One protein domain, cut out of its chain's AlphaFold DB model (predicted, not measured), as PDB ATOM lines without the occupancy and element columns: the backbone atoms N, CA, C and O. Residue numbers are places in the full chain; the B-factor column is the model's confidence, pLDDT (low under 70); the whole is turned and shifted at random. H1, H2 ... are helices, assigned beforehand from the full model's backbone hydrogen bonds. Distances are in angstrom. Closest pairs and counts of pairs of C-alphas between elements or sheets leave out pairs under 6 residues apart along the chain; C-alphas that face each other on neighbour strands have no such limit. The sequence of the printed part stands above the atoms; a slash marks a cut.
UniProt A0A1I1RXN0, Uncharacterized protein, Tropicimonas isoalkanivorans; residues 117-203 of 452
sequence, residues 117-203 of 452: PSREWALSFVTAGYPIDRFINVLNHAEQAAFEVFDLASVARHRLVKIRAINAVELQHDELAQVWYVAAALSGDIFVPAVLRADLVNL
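Overview. This is residues 117 to 203 of the 452 residues of an uncharacterized protein of Tropicimonas isoalkanivorans (UniProt A0A1I1RXN0). What does the model look like? A long helical hairpin of H2 and H3 makes the longest axis, with the shorter H1 packed on the beginning of H2; H4 stands across the hairpin's open end, and H5 makes a corner with H4 beyond it. What is it made of? The printed part has 87 residues with five named helices, H1 to H5 in order along the chain, and no named strand, and its class is all helix. How compact is it? It is only just compact, close to loose, with a radius of gyration of the C-alphas of 14.0 A, and its elongated outline spans 41 by 26 by 22 A.

Along the chain. Where is the longest helix? H3, residues 152 to 171, runs 27.3 A from C-alpha 152 at (-70.395, -9.511, -50.428) to C-alpha 171 at (-46.016, -20.276, -44.508). Which helices come before it? H2 holds residues 132 to 148 and is 24.6 A long; H1 holds residues 119 to 127, is 12.2 A long and begins at C-alpha 119 (-53.957, -5.482, -53.612). Which follow it? H4 holds residues 173 to 186 over 19.8 A, and H5 holds residues 191 to 198 over 10.6 A, with C-alpha 198 at (-38.982, -1.404, -30.450).

Arrangement. How does H3 stand to H2? They touch as a hairpin, opposite ways at a shallow tilt of 24 degrees, and their closest C-alphas, of Glu 143 and Val 155, are 4.9 A apart. Where does H1 sit? It forms a hairpin with H2, touching residues 132 to 135 alone of H2, opposite ways at a shallow tilt of 22 degrees; the closest C-alphas, of Ala 122 and Phe 135, are 6.8 A apart. H1 and H3 are close but not clearly touching, with the C-alphas of Arg 119 and Val 161 closest at 6.3 A. How do H4 and H5 join? Residues 180 to 184 alone of H4 touch H1, only just about perpendicular at 72 degrees, with the C-alphas of Thr 127 and Ala 183 closest at 5.0 A. H4 and H5 only just touch, with 3 pairs of C-alphas within 8 A, and only at the corner; H5 is apart from H1, H2 and H3. What do the backbones show? In H1, H2, H3, H4 and H5 every O i to N i+4 pair is within hydrogen-bond range.

Size, cuts and confidence. How large is it? The two C-alphas farthest apart, of Phe 150 and Arg 197, are 41.1 A apart. Is anything broken or free? The printed part has no cut, and its four links are tight; residues 170 to 175, of which 173 to 175 belong to H4, and residues 197 to 202 stand free. Where is confidence low? The mean pLDDT of the printed part is 87.4, and residue 174 is under 70.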
ATOM      1  N   PRO A 117     -58.961  -0.372 -49.317       94.94
ATOM      2  CA  PRO A 117     -57.994  -1.453 -49.158       94.94
ATOM      3  C   PRO A 117     -57.983  -2.328 -50.405       94.94
ATOM      4  O   PRO A 117     -58.989  -2.945 -50.716       94.94
ATOM      5  N   SER A 118     -56.877  -2.395 -51.138       93.00
ATOM      6  CA  SER A 118     -56.744  -3.165 -52.380       93.00
ATOM      7  C   SER A 118     -55.453  -3.983 -52.379       93.00
ATOM      8  O   SER A 118     -54.647  -3.900 -51.451       93.00
ATOM      9  N   ARG A 119     -55.233  -4.782 -53.429       93.56
ATOM     10  CA  ARG A 119     -53.957  -5.482 -53.612       93.56
ATOM     11  C   ARG A 119     -52.812  -4.485 -53.793       93.56
ATOM     12  O   ARG A 119     -51.747  -4.676 -53.223       93.56
ATOM     13  N   GLU A 120     -53.032  -3.439 -54.580       94.00
ATOM     14  CA  GLU A 120     -52.047  -2.397 -54.871       94.00
ATOM     15  C   GLU A 120     -51.698  -1.614 -53.605       94.00
ATOM     16  O   GLU A 120     -50.524  -1.363 -53.352       94.00
ATOM     17  N   TRP A 121     -52.697  -1.318 -52.771       93.75
ATOM     18  CA  TRP A 121     -52.484  -0.706 -51.461       93.75
ATOM     19  C   TRP A 121     -51.704  -1.627 -50.506       93.75
ATOM     20  O   TRP A 121     -50.752  -1.194 -49.860       93.75
ATOM     21  N   ALA A 122     -52.034  -2.922 -50.455       92.50
ATOM     22  CA  ALA A 122     -51.278  -3.878 -49.645       92.50
ATOM     23  C   ALA A 122     -49.814  -3.982 -50.115       92.50
ATOM     24  O   ALA A 122     -48.897  -4.028 -49.298       92.50
ATOM     25  N   LEU A 123     -49.578  -3.956 -51.432       90.19
ATOM     26  CA  LEU A 123     -48.229  -3.909 -51.993       90.19
ATOM     27  C   LEU A 123     -47.503  -2.619 -51.613       90.19
ATOM     28  O   LEU A 123     -46.350  -2.711 -51.202       90.19
ATOM     29  N   SER A 124     -48.160  -1.453 -51.682       90.38
ATOM     30  CA  SER A 124     -47.533  -0.196 -51.253       90.38
ATOM     31  C   SER A 124     -47.127  -0.237 -49.781       90.38
ATOM     32  O   SER A 124     -46.047   0.235 -49.433       90.38
ATOM     33  N   PHE A 125     -47.941  -0.878 -48.938       89.25
ATOM     34  CA  PHE A 125     -47.673  -1.071 -47.513       89.25
ATOM     35  C   PHE A 125     -46.409  -1.915 -47.279       89.25
ATOM     36  O   PHE A 125     -45.519  -1.526 -46.522       89.25
ATOM     37  N   VAL A 126     -46.291  -3.042 -47.991       86.94
ATOM     38  CA  VAL A 126     -45.110  -3.917 -47.919       86.94
ATOM     39  C   VAL A 126     -43.869  -3.203 -48.447       86.94
ATOM     40  O   VAL A 126     -42.824  -3.264 -47.807       86.94
ATOM     41  N   THR A 127     -43.965  -2.485 -49.571       87.12
ATOM     42  CA  THR A 127     -42.822  -1.755 -50.147       87.12
ATOM     43  C   THR A 127     -42.382  -0.560 -49.309       87.12
ATOM     44  O   THR A 127     -41.217  -0.184 -49.370       87.12
ATOM     45  N   ALA A 128     -43.283   0.012 -48.504       87.31
ATOM     46  CA  ALA A 128     -42.951   1.041 -47.524       87.31
ATOM     47  C   ALA A 128     -42.252   0.467 -46.277       87.31
ATOM     48  O   ALA A 128     -41.834   1.224 -45.409       87.31
ATOM     49  N   GLY A 129     -42.112  -0.859 -46.167       84.81
ATOM     50  CA  GLY A 129     -41.484  -1.506 -45.017       84.81
ATOM     51  C   GLY A 129     -42.388  -1.556 -43.786       84.81
ATOM     52  O   GLY A 129     -41.899  -1.698 -42.669       84.81
ATOM     53  N   TYR A 130     -43.705  -1.440 -43.944       87.25
ATOM     54  CA  TYR A 130     -44.625  -1.442 -42.807       87.25
ATOM     55  C   TYR A 130     -44.981  -2.881 -42.373       87.25
ATOM     56  O   TYR A 130     -45.093  -3.759 -43.232       87.25
ATOM     57  N   PRO A 131     -45.169  -3.150 -41.061       82.62
ATOM     58  CA  PRO A 131     -45.481  -4.494 -40.569       82.62
ATOM     59  C   PRO A 131     -46.759  -5.072 -41.188       82.62
ATOM     60  O   PRO A 131     -47.798  -4.403 -41.207       82.62
ATOM     61  N   ILE A 132     -46.704  -6.332 -41.630       86.06
ATOM     62  CA  ILE A 132     -47.830  -7.007 -42.296       86.06
ATOM     63  C   ILE A 132     -49.084  -7.059 -41.414       86.06
ATOM     64  O   ILE A 132     -50.191  -6.820 -41.903       86.06
ATOM     65  N   ASP A 133     -48.917  -7.277 -40.110       85.44
ATOM     66  CA  ASP A 133     -50.034  -7.389 -39.163       85.44
ATOM     67  C   ASP A 133     -50.936  -6.151 -39.155       85.44
ATOM     68  O   ASP A 133     -52.146  -6.253 -38.957       85.44
ATOM     69  N   ARG A 134     -50.377  -4.969 -39.446       88.25
ATOM     70  CA  ARG A 134     -51.152  -3.725 -39.500       88.25
ATOM     71  C   ARG A 134     -52.127  -3.711 -40.662       88.25
ATOM     72  O   ARG A 134     -53.284  -3.339 -40.483       88.25
ATOM     73  N   PHE A 135     -51.695  -4.125 -41.850       89.88
ATOM     74  CA  PHE A 135     -52.609  -4.143 -42.985       89.88
ATOM     75  C   PHE A 135     -53.554  -5.351 -42.919       89.88
ATOM     76  O   PHE A 135     -54.692  -5.247 -43.377       89.88
ATOM     77  N   ILE A 136     -53.144  -6.468 -42.295       93.75
ATOM     78  CA  ILE A 136     -54.072  -7.551 -41.926       93.75
ATOM     79  C   ILE A 136     -55.183  -6.993 -41.032       93.75
ATOM     80  O   ILE A 136     -56.354  -7.285 -41.278       93.75
ATOM     81  N   ASN A 137     -54.841  -6.151 -40.051       94.44
ATOM     82  CA  ASN A 137     -55.828  -5.505 -39.195       94.44
ATOM     83  C   ASN A 137     -56.807  -4.635 -39.999       94.44
ATOM     84  O   ASN A 137     -58.016  -4.819 -39.894       94.44
ATOM     85  N   VAL A 138     -56.313  -3.764 -40.882       96.25
ATOM     86  CA  VAL A 138     -57.182  -2.976 -41.778       96.25
ATOM     87  C   VAL A 138     -58.115  -3.876 -42.588       96.25
ATOM     88  O   VAL A 138     -59.308  -3.600 -42.667       96.25
ATOM     89  N   LEU A 139     -57.605  -4.973 -43.157       97.06
ATOM     90  CA  LEU A 139     -58.414  -5.910 -43.935       97.06
ATOM     91  C   LEU A 139     -59.445  -6.658 -43.079       97.06
ATOM     92  O   LEU A 139     -60.518  -6.972 -43.590       97.06
ATOM     93  N   ASN A 140     -59.164  -6.921 -41.798       97.00
ATOM     94  CA  ASN A 140     -60.151  -7.456 -40.857       97.00
ATOM     95  C   ASN A 140     -61.320  -6.483 -40.673       97.00
ATOM     96  O   ASN A 140     -62.471  -6.875 -40.870       97.00
ATOM     97  N   HIS A 141     -61.034  -5.216 -40.363       97.25
ATOM     98  CA  HIS A 141     -62.079  -4.201 -40.205       97.25
ATOM     99  C   HIS A 141     -62.820  -3.934 -41.524       97.25
ATOM    100  O   HIS A 141     -64.037  -3.771 -41.526       97.25
ATOM    101  N   ALA A 142     -62.118  -3.942 -42.658       97.69
ATOM    102  CA  ALA A 142     -62.705  -3.752 -43.982       97.69
ATOM    103  C   ALA A 142     -63.629  -4.897 -44.405       97.69
ATOM    104  O   ALA A 142     -64.672  -4.660 -45.015       97.69
ATOM    105  N   GLU A 143     -63.266  -6.141 -44.090       97.75
ATOM    106  CA  GLU A 143     -64.135  -7.297 -44.305       97.75
ATOM    107  C   GLU A 143     -65.398  -7.196 -43.445       97.75
ATOM    108  O   GLU A 143     -66.497  -7.356 -43.973       97.75
ATOM    109  N   GLN A 144     -65.251  -6.870 -42.157       97.50
ATOM    110  CA  GLN A 144     -66.375  -6.725 -41.233       97.50
ATOM    111  C   GLN A 144     -67.325  -5.596 -41.660       97.50
ATOM    112  O   GLN A 144     -68.527  -5.821 -41.785       97.50
ATOM    113  N   ALA A 145     -66.793  -4.413 -41.972       97.38
ATOM    114  CA  ALA A 145     -67.594  -3.272 -42.408       97.38
ATOM    115  C   ALA A 145     -68.339  -3.549 -43.725       97.38
ATOM    116  O   ALA A 145     -69.500  -3.178 -43.876       97.38
ATOM    117  N   ALA A 146     -67.695  -4.233 -44.681       97.81
ATOM    118  CA  ALA A 146     -68.345  -4.640 -45.927       97.81
ATOM    119  C   ALA A 146     -69.452  -5.679 -45.682       97.81
ATOM    120  O   ALA A 146     -70.500  -5.639 -46.330       97.81
ATOM    121  N   PHE A 147     -69.236  -6.595 -44.734       97.75
ATOM    122  CA  PHE A 147     -70.217  -7.608 -44.359       97.75
ATOM    123  C   PHE A 147     -71.466  -6.987 -43.724       97.75
ATOM    124  O   PHE A 147     -72.579  -7.353 -44.095       97.75
ATOM    125  N   GLU A 148     -71.297  -6.010 -42.831       96.94
ATOM    126  CA  GLU A 148     -72.397  -5.311 -42.149       96.94
ATOM    127  C   GLU A 148     -73.347  -4.587 -43.114       96.94
ATOM    128  O   GLU A 148     -74.551  -4.522 -42.862       96.94
ATOM    129  N   VAL A 149     -72.834  -4.094 -44.246       96.69
ATOM    130  CA  VAL A 149     -73.639  -3.452 -45.301       96.69
ATOM    131  C   VAL A 149     -74.051  -4.409 -46.427       96.69
ATOM    132  O   VAL A 149     -74.582  -3.966 -47.444       96.69
ATOM    133  N   PHE A 150     -73.820  -5.717 -46.262       97.31
ATOM    134  CA  PHE A 150     -74.099  -6.767 -47.252       97.31
ATOM    135  C   PHE A 150     -73.388  -6.595 -48.615       97.31
ATOM    136  O   PHE A 150     -73.831  -7.150 -49.624       97.31
ATOM    137  N   ASP A 151     -72.241  -5.907 -48.666       97.38
ATOM    138  CA  ASP A 151     -71.381  -5.854 -49.858       97.38
ATOM    139  C   ASP A 151     -70.480  -7.099 -49.932       97.38
ATOM    140  O   ASP A 151     -69.282  -7.084 -49.630       97.38
ATOM    141  N   LEU A 152     -71.077  -8.216 -50.352       97.19
ATOM    142  CA  LEU A 152     -70.395  -9.511 -50.428       97.19
ATOM    143  C   LEU A 152     -69.227  -9.529 -51.431       97.19
ATOM    144  O   LEU A 152     -68.300 -10.329 -51.280       97.19
ATOM    145  N   ALA A 153     -69.241  -8.650 -52.438       96.81
ATOM    146  CA  ALA A 153     -68.150  -8.539 -53.402       96.81
ATOM    147  C   ALA A 153     -66.899  -7.948 -52.735       96.81
ATOM    148  O   ALA A 153     -65.802  -8.502 -52.870       96.81
ATOM    149  N   SER A 154     -67.063  -6.872 -51.960       97.06
ATOM    150  CA  SER A 154     -65.969  -6.296 -51.170       97.06
ATOM    151  C   SER A 154     -65.490  -7.248 -50.072       97.06
ATOM    152  O   SER A 154     -64.279  -7.387 -49.902       97.06
ATOM    153  N   VAL A 155     -66.392  -7.981 -49.403       98.00
ATOM    154  CA  VAL A 155     -66.022  -9.037 -48.435       98.00
ATOM    155  C   VAL A 155     -65.075 -10.057 -49.071       98.00
ATOM    156  O   VAL A 155     -63.975 -10.284 -48.563       98.00
ATOM    157  N   ALA A 156     -65.460 -10.641 -50.211       97.25
ATOM    158  CA  ALA A 156     -64.645 -11.642 -50.896       97.25
ATOM    159  C   ALA A 156     -63.276 -11.083 -51.319       97.25
ATOM    160  O   ALA A 156     -62.247 -11.746 -51.165       97.25
ATOM    161  N   ARG A 157     -63.251  -9.838 -51.810       96.19
ATOM    162  CA  ARG A 157     -62.028  -9.151 -52.233       96.19
ATOM    163  C   ARG A 157     -61.072  -8.901 -51.063       96.19
ATOM    164  O   ARG A 157     -59.892  -9.231 -51.179       96.19
ATOM    165  N   HIS A 158     -61.560  -8.362 -49.944       97.38
ATOM    166  CA  HIS A 158     -60.747  -8.145 -48.742       97.38
ATOM    167  C   HIS A 158     -60.209  -9.461 -48.193       97.38
ATOM    168  O   HIS A 158     -59.010  -9.579 -47.930       97.38
ATOM    169  N   ARG A 159     -61.067 -10.482 -48.106       97.06
ATOM    170  CA  ARG A 159     -60.687 -11.794 -47.585       97.06
ATOM    171  C   ARG A 159     -59.590 -12.456 -48.411       97.06
ATOM    172  O   ARG A 159     -58.676 -13.044 -47.840       97.06
ATOM    173  N   LEU A 160     -59.632 -12.331 -49.738       96.25
ATOM    174  CA  LEU A 160     -58.609 -12.896 -50.619       96.25
ATOM    175  C   LEU A 160     -57.225 -12.272 -50.380       96.25
ATOM    176  O   LEU A 160     -56.237 -13.001 -50.292       96.25
ATOM    177  N   VAL A 161     -57.147 -10.943 -50.241       95.69
ATOM    178  CA  VAL A 161     -55.883 -10.255 -49.917       95.69
ATOM    179  C   VAL A 161     -55.421 -10.630 -48.509       95.69
ATOM    180  O   VAL A 161     -54.251 -10.945 -48.303       95.69
ATOM    181  N   LYS A 162     -56.351 -10.675 -47.553       96.38
ATOM    182  CA  LYS A 162     -56.059 -11.001 -46.158       96.38
ATOM    183  C   LYS A 162     -55.478 -12.402 -45.993       96.38
ATOM    184  O   LYS A 162     -54.448 -12.558 -45.353       96.38
ATOM    185  N   ILE A 163     -56.095 -13.413 -46.608       95.31
ATOM    186  CA  ILE A 163     -55.602 -14.798 -46.553       95.31
ATOM    187  C   ILE A 163     -54.194 -14.893 -47.149       95.31
ATOM    188  O   ILE A 163     -53.350 -15.602 -46.614       95.31
ATOM    189  N   ARG A 164     -53.902 -14.158 -48.231       92.50
ATOM    190  CA  ARG A 164     -52.545 -14.127 -48.799       92.50
ATOM    191  C   ARG A 164     -51.521 -13.561 -47.819       92.50
ATOM    192  O   ARG A 164     -50.423 -14.098 -47.749       92.50
ATOM    193  N   ALA A 165     -51.881 -12.521 -47.078       91.00
ATOM    194  CA  ALA A 165     -51.016 -11.918 -46.073       91.00
ATOM    195  C   ALA A 165     -50.788 -12.831 -44.865       91.00
ATOM    196  O   ALA A 165     -49.647 -13.025 -44.466       91.00
ATOM    197  N   ILE A 166     -51.854 -13.456 -44.354       91.25
ATOM    198  CA  ILE A 166     -51.768 -14.459 -43.284       91.25
ATOM    199  C   ILE A 166     -50.851 -15.608 -43.718       91.25
ATOM    200  O   ILE A 166     -49.892 -15.927 -43.027       91.25
ATOM    201  N   ASN A 167     -51.062 -16.153 -44.919       89.81
ATOM    202  CA  ASN A 167     -50.216 -17.221 -45.451       89.81
ATOM    203  C   ASN A 167     -48.756 -16.784 -45.643       89.81
ATOM    204  O   ASN A 167     -47.867 -17.623 -45.545       89.81
ATOM    205  N   ALA A 168     -48.488 -15.509 -45.936       85.56
ATOM    206  CA  ALA A 168     -47.116 -15.017 -46.034       85.56
ATOM    207  C   ALA A 168     -46.413 -15.060 -44.667       85.56
ATOM    208  O   ALA A 168     -45.266 -15.486 -44.588       85.56
ATOM    209  N   VAL A 169     -47.118 -14.686 -43.594       81.56
ATOM    210  CA  VAL A 169     -46.598 -14.755 -42.218       81.56
ATOM    211  C   VAL A 169     -46.448 -16.207 -41.758       81.56
ATOM    212  O   VAL A 169     -45.411 -16.574 -41.218       81.56
ATOM    213  N   GLU A 170     -47.452 -17.050 -41.997       82.81
ATOM    214  CA  GLU A 170     -47.483 -18.418 -41.466       82.81
ATOM    215  C   GLU A 170     -46.626 -19.405 -42.274       82.81
ATOM    216  O   GLU A 170     -46.000 -20.296 -41.702       82.81
ATOM    217  N   LEU A 171     -46.586 -19.266 -43.603       81.75
ATOM    218  CA  LEU A 171     -46.016 -20.276 -44.508       81.75
ATOM    219  C   LEU A 171     -44.763 -19.803 -45.261       81.75
ATOM    220  O   LEU A 171     -44.096 -20.632 -45.870       81.75
ATOM    221  N   GLN A 172     -44.467 -18.498 -45.267       80.56
ATOM    222  CA  GLN A 172     -43.375 -17.887 -46.049       80.56
ATOM    223  C   GLN A 172     -42.574 -16.878 -45.213       80.56
ATOM    224  O   GLN A 172     -42.120 -15.851 -45.719       80.56
ATOM    225  N   HIS A 173     -42.451 -17.138 -43.908       70.44
ATOM    226  CA  HIS A 173     -41.860 -16.205 -42.949       70.44
ATOM    227  C   HIS A 173     -40.431 -15.793 -43.329       70.44
ATOM    228  O   HIS A 173     -40.091 -14.623 -43.180       70.44
ATOM    229  N   ASP A 174     -39.619 -16.704 -43.874       68.38
ATOM    230  CA  ASP A 174     -38.235 -16.416 -44.263       68.38
ATOM    231  C   ASP A 174     -38.134 -15.500 -45.493       68.38
ATOM    232  O   ASP A 174     -37.344 -14.551 -45.504       68.38
ATOM    233  N   GLU A 175     -38.934 -15.735 -46.535       76.44
ATOM    234  CA  GLU A 175     -38.982 -14.866 -47.713       76.44
ATOM    235  C   GLU A 175     -39.599 -13.510 -47.382       76.44
ATOM    236  O   GLU A 175     -39.090 -12.469 -47.809       76.44
ATOM    237  N   LEU A 176     -40.675 -13.512 -46.591       75.56
ATOM    238  CA  LEU A 176     -41.328 -12.295 -46.136       75.56
ATOM    239  C   LEU A 176     -40.353 -11.424 -45.342       75.56
ATOM    240  O   LEU A 176     -40.269 -10.219 -45.579       75.56
ATOM    241  N   ALA A 177     -39.577 -12.039 -44.453       70.06
ATOM    242  CA  ALA A 177     -38.558 -11.366 -43.672       70.06
ATOM    243  C   ALA A 177     -37.544 -10.641 -44.578       70.06
ATOM    244  O   ALA A 177     -37.261  -9.456 -44.386       70.06
ATOM    245  N   GLN A 178     -37.039 -11.322 -45.610       73.06
ATOM    246  CA  GLN A 178     -36.080 -10.745 -46.559       73.06
ATOM    247  C   GLN A 178     -36.668  -9.567 -47.344       73.06
ATOM    248  O   GLN A 178     -36.014  -8.531 -47.479       73.06
ATOM    249  N   VAL A 179     -37.898  -9.709 -47.847       79.12
ATOM    250  CA  VAL A 179     -38.594  -8.634 -48.572       79.12
ATOM    251  C   VAL A 179     -38.804  -7.430 -47.663       79.12
ATOM    252  O   VAL A 179     -38.520  -6.299 -48.060       79.12
ATOM    253  N   TRP A 180     -39.260  -7.672 -46.436       76.00
ATOM    254  CA  TRP A 180     -39.541  -6.617 -45.478       76.00
ATOM    255  C   TRP A 180     -38.284  -5.855 -45.074       76.00
ATOM    256  O   TRP A 180     -38.321  -4.630 -45.000       76.00
ATOM    257  N   TYR A 181     -37.150  -6.540 -44.909       71.19
ATOM    258  CA  TYR A 181     -35.875  -5.868 -44.673       71.19
ATOM    259  C   TYR A 181     -35.480  -4.943 -45.819       71.19
ATOM    260  O   TYR A 181     -35.135  -3.787 -45.580       71.19
ATOM    261  N   VAL A 182     -35.530  -5.435 -47.058       73.56
ATOM    262  CA  VAL A 182     -35.172  -4.619 -48.222       73.56
ATOM    263  C   VAL A 182     -36.100  -3.410 -48.317       73.56
ATOM    264  O   VAL A 182     -35.630  -2.298 -48.528       73.56
ATOM    265  N   ALA A 183     -37.400  -3.605 -48.094       83.19
ATOM    266  CA  ALA A 183     -38.364  -2.517 -48.073       83.19
ATOM    267  C   ALA A 183     -38.077  -1.509 -46.951       83.19
ATOM    268  O   ALA A 183     -38.020  -0.314 -47.213       83.19
ATOM    269  N   ALA A 184     -37.817  -1.966 -45.724       75.94
ATOM    270  CA  ALA A 184     -37.486  -1.102 -44.594       75.94
ATOM    271  C   ALA A 184     -36.213  -0.282 -44.848       75.94
ATOM    272  O   ALA A 184     -36.221   0.934 -44.654       75.94
ATOM    273  N   ALA A 185     -35.158  -0.928 -45.356       72.56
ATOM    274  CA  ALA A 185     -33.889  -0.292 -45.702       72.56
ATOM    275  C   ALA A 185     -34.022   0.744 -46.834       72.56
ATOM    276  O   ALA A 185     -33.261   1.708 -46.873       72.56
ATOM    277  N   LEU A 186     -34.973   0.547 -47.754       77.56
ATOM    278  CA  LEU A 186     -35.204   1.434 -48.898       77.56
ATOM    279  C   LEU A 186     -36.334   2.449 -48.684       77.56
ATOM    280  O   LEU A 186     -36.456   3.368 -49.488       77.56
ATOM    281  N   SER A 187     -37.152   2.301 -47.638       79.94
ATOM    282  CA  SER A 187     -38.371   3.103 -47.459       79.94
ATOM    283  C   SER A 187     -38.092   4.602 -47.338       79.94
ATOM    284  O   SER A 187     -38.928   5.417 -47.722       79.94
ATOM    285  N   GLY A 188     -36.931   4.971 -46.780       76.25
ATOM    286  CA  GLY A 188     -36.627   6.345 -46.375       76.25
ATOM    287  C   GLY A 188     -37.500   6.858 -45.220       76.25
ATOM    288  O   GLY A 188     -37.334   8.001 -44.798       76.25
ATOM    289  N   ASP A 189     -38.412   6.034 -44.696       84.25
ATOM    290  CA  ASP A 189     -39.309   6.372 -43.599       84.25
ATOM    291  C   ASP A 189     -38.595   6.128 -42.262       84.25
ATOM    292  O   ASP A 189     -38.307   4.992 -41.879       84.25
ATOM    293  N   ILE A 190     -38.320   7.210 -41.532       82.38
ATOM    294  CA  ILE A 190     -37.619   7.171 -40.241       82.38
ATOM    295  C   ILE A 190     -38.374   6.365 -39.172       82.38
ATOM    296  O   ILE A 190     -37.770   5.911 -38.196       82.38
ATOM    297  N   PHE A 191     -39.688   6.175 -39.335       85.00
ATOM    298  CA  PHE A 191     -40.516   5.472 -38.361       85.00
ATOM    299  C   PHE A 191     -40.368   3.957 -38.455       85.00
ATOM    300  O   PHE A 191     -40.484   3.267 -37.439       85.00
ATOM    301  N   VAL A 192     -40.047   3.439 -39.642       83.94
ATOM    302  CA  VAL A 192     -39.923   1.999 -39.871       83.94
ATOM    303  C   VAL A 192     -38.778   1.403 -39.047       83.94
ATOM    304  O   VAL A 192     -39.068   0.567 -38.188       83.94
ATOM    305  N   PRO A 193     -37.512   1.855 -39.168       81.19
ATOM    306  CA  PRO A 193     -36.421   1.319 -38.355       81.19
ATOM    307  C   PRO A 193     -36.676   1.446 -36.852       81.19
ATOM    308  O   PRO A 193     -36.337   0.552 -36.083       81.19
ATOM    309  N   ALA A 194     -37.292   2.539 -36.403       82.50
ATOM    310  CA  ALA A 194     -37.547   2.753 -34.985       82.50
ATOM    311  C   ALA A 194     -38.574   1.773 -34.402       82.50
ATOM    312  O   ALA A 194     -38.390   1.285 -33.286       82.50
ATOM    313  N   VAL A 195     -39.620   1.423 -35.153       81.00
ATOM    314  CA  VAL A 195     -40.588   0.420 -34.693       81.00
ATOM    315  C   VAL A 195     -39.980  -0.976 -34.707       81.00
ATOM    316  O   VAL A 195     -40.172  -1.722 -33.751       81.00
ATOM    317  N   LEU A 196     -39.165  -1.301 -35.712       80.62
ATOM    318  CA  LEU A 196     -38.391  -2.545 -35.718       80.62
ATOM    319  C   LEU A 196     -37.483  -2.653 -34.479       80.62
ATOM    320  O   LEU A 196     -37.420  -3.702 -33.843       80.62
ATOM    321  N   ARG A 197     -36.815  -1.559 -34.080       84.50
ATOM    322  CA  ARG A 197     -35.995  -1.503 -32.850       84.50
ATOM    323  C   ARG A 197     -36.822  -1.692 -31.575       84.50
ATOM    324  O   ARG A 197     -36.319  -2.249 -30.590       84.50
ATOM    325  N   ALA A 198     -38.063  -1.213 -31.567       80.31
ATOM    326  CA  ALA A 198     -38.982  -1.404 -30.450       80.31
ATOM    327  C   ALA A 198     -39.470  -2.860 -30.350       80.31
ATOM    328  O   ALA A 198     -39.623  -3.362 -29.238       80.31
ATOM    329  N   ASP A 199     -39.635  -3.544 -31.484       78.31
ATOM    330  CA  ASP A 199     -40.218  -4.889 -31.580       78.31
ATOM    331  C   ASP A 199     -39.196  -6.009 -31.849       78.31
ATOM    332  O   ASP A 199     -39.509  -7.061 -32.400       78.31
ATOM    333  N   LEU A 200     -37.945  -5.790 -31.433       83.94
ATOM    334  CA  LEU A 200     -36.804  -6.683 -31.668       83.94
ATOM    335  C   LEU A 200     -37.086  -8.163 -31.334       83.94
ATOM    336  O   LEU A 200     -36.615  -9.056 -32.035       83.94
ATOM    337  N   VAL A 201     -37.876  -8.412 -30.285       81.62
ATOM    338  CA  VAL A 201     -38.230  -9.750 -29.776       81.62
ATOM    339  C   VAL A 201     -39.069 -10.551 -30.773       81.62
ATOM    340  O   VAL A 201     -38.932 -11.767 -30.847       81.62
ATOM    341  N   ASN A 202     -39.896  -9.890 -31.583       76.44
ATOM    342  CA  ASN A 202     -40.761 -10.561 -32.555       76.44
ATOM    343  C   ASN A 202     -40.145 -10.610 -33.961       76.44
ATOM    344  O   ASN A 202     -40.687 -11.253 -34.858       76.44
ATOM    345  N   LEU A 203     -38.984  -9.975 -34.169       78.25
ATOM    346  CA  LEU A 203     -38.308 -10.011 -35.463       78.25
ATOM    347  C   LEU A 203     -37.714 -11.394 -35.751       78.25
ATOM    348  O   LEU A 203     -37.102 -11.988 -34.860       78.25
TER     349      LEU A 203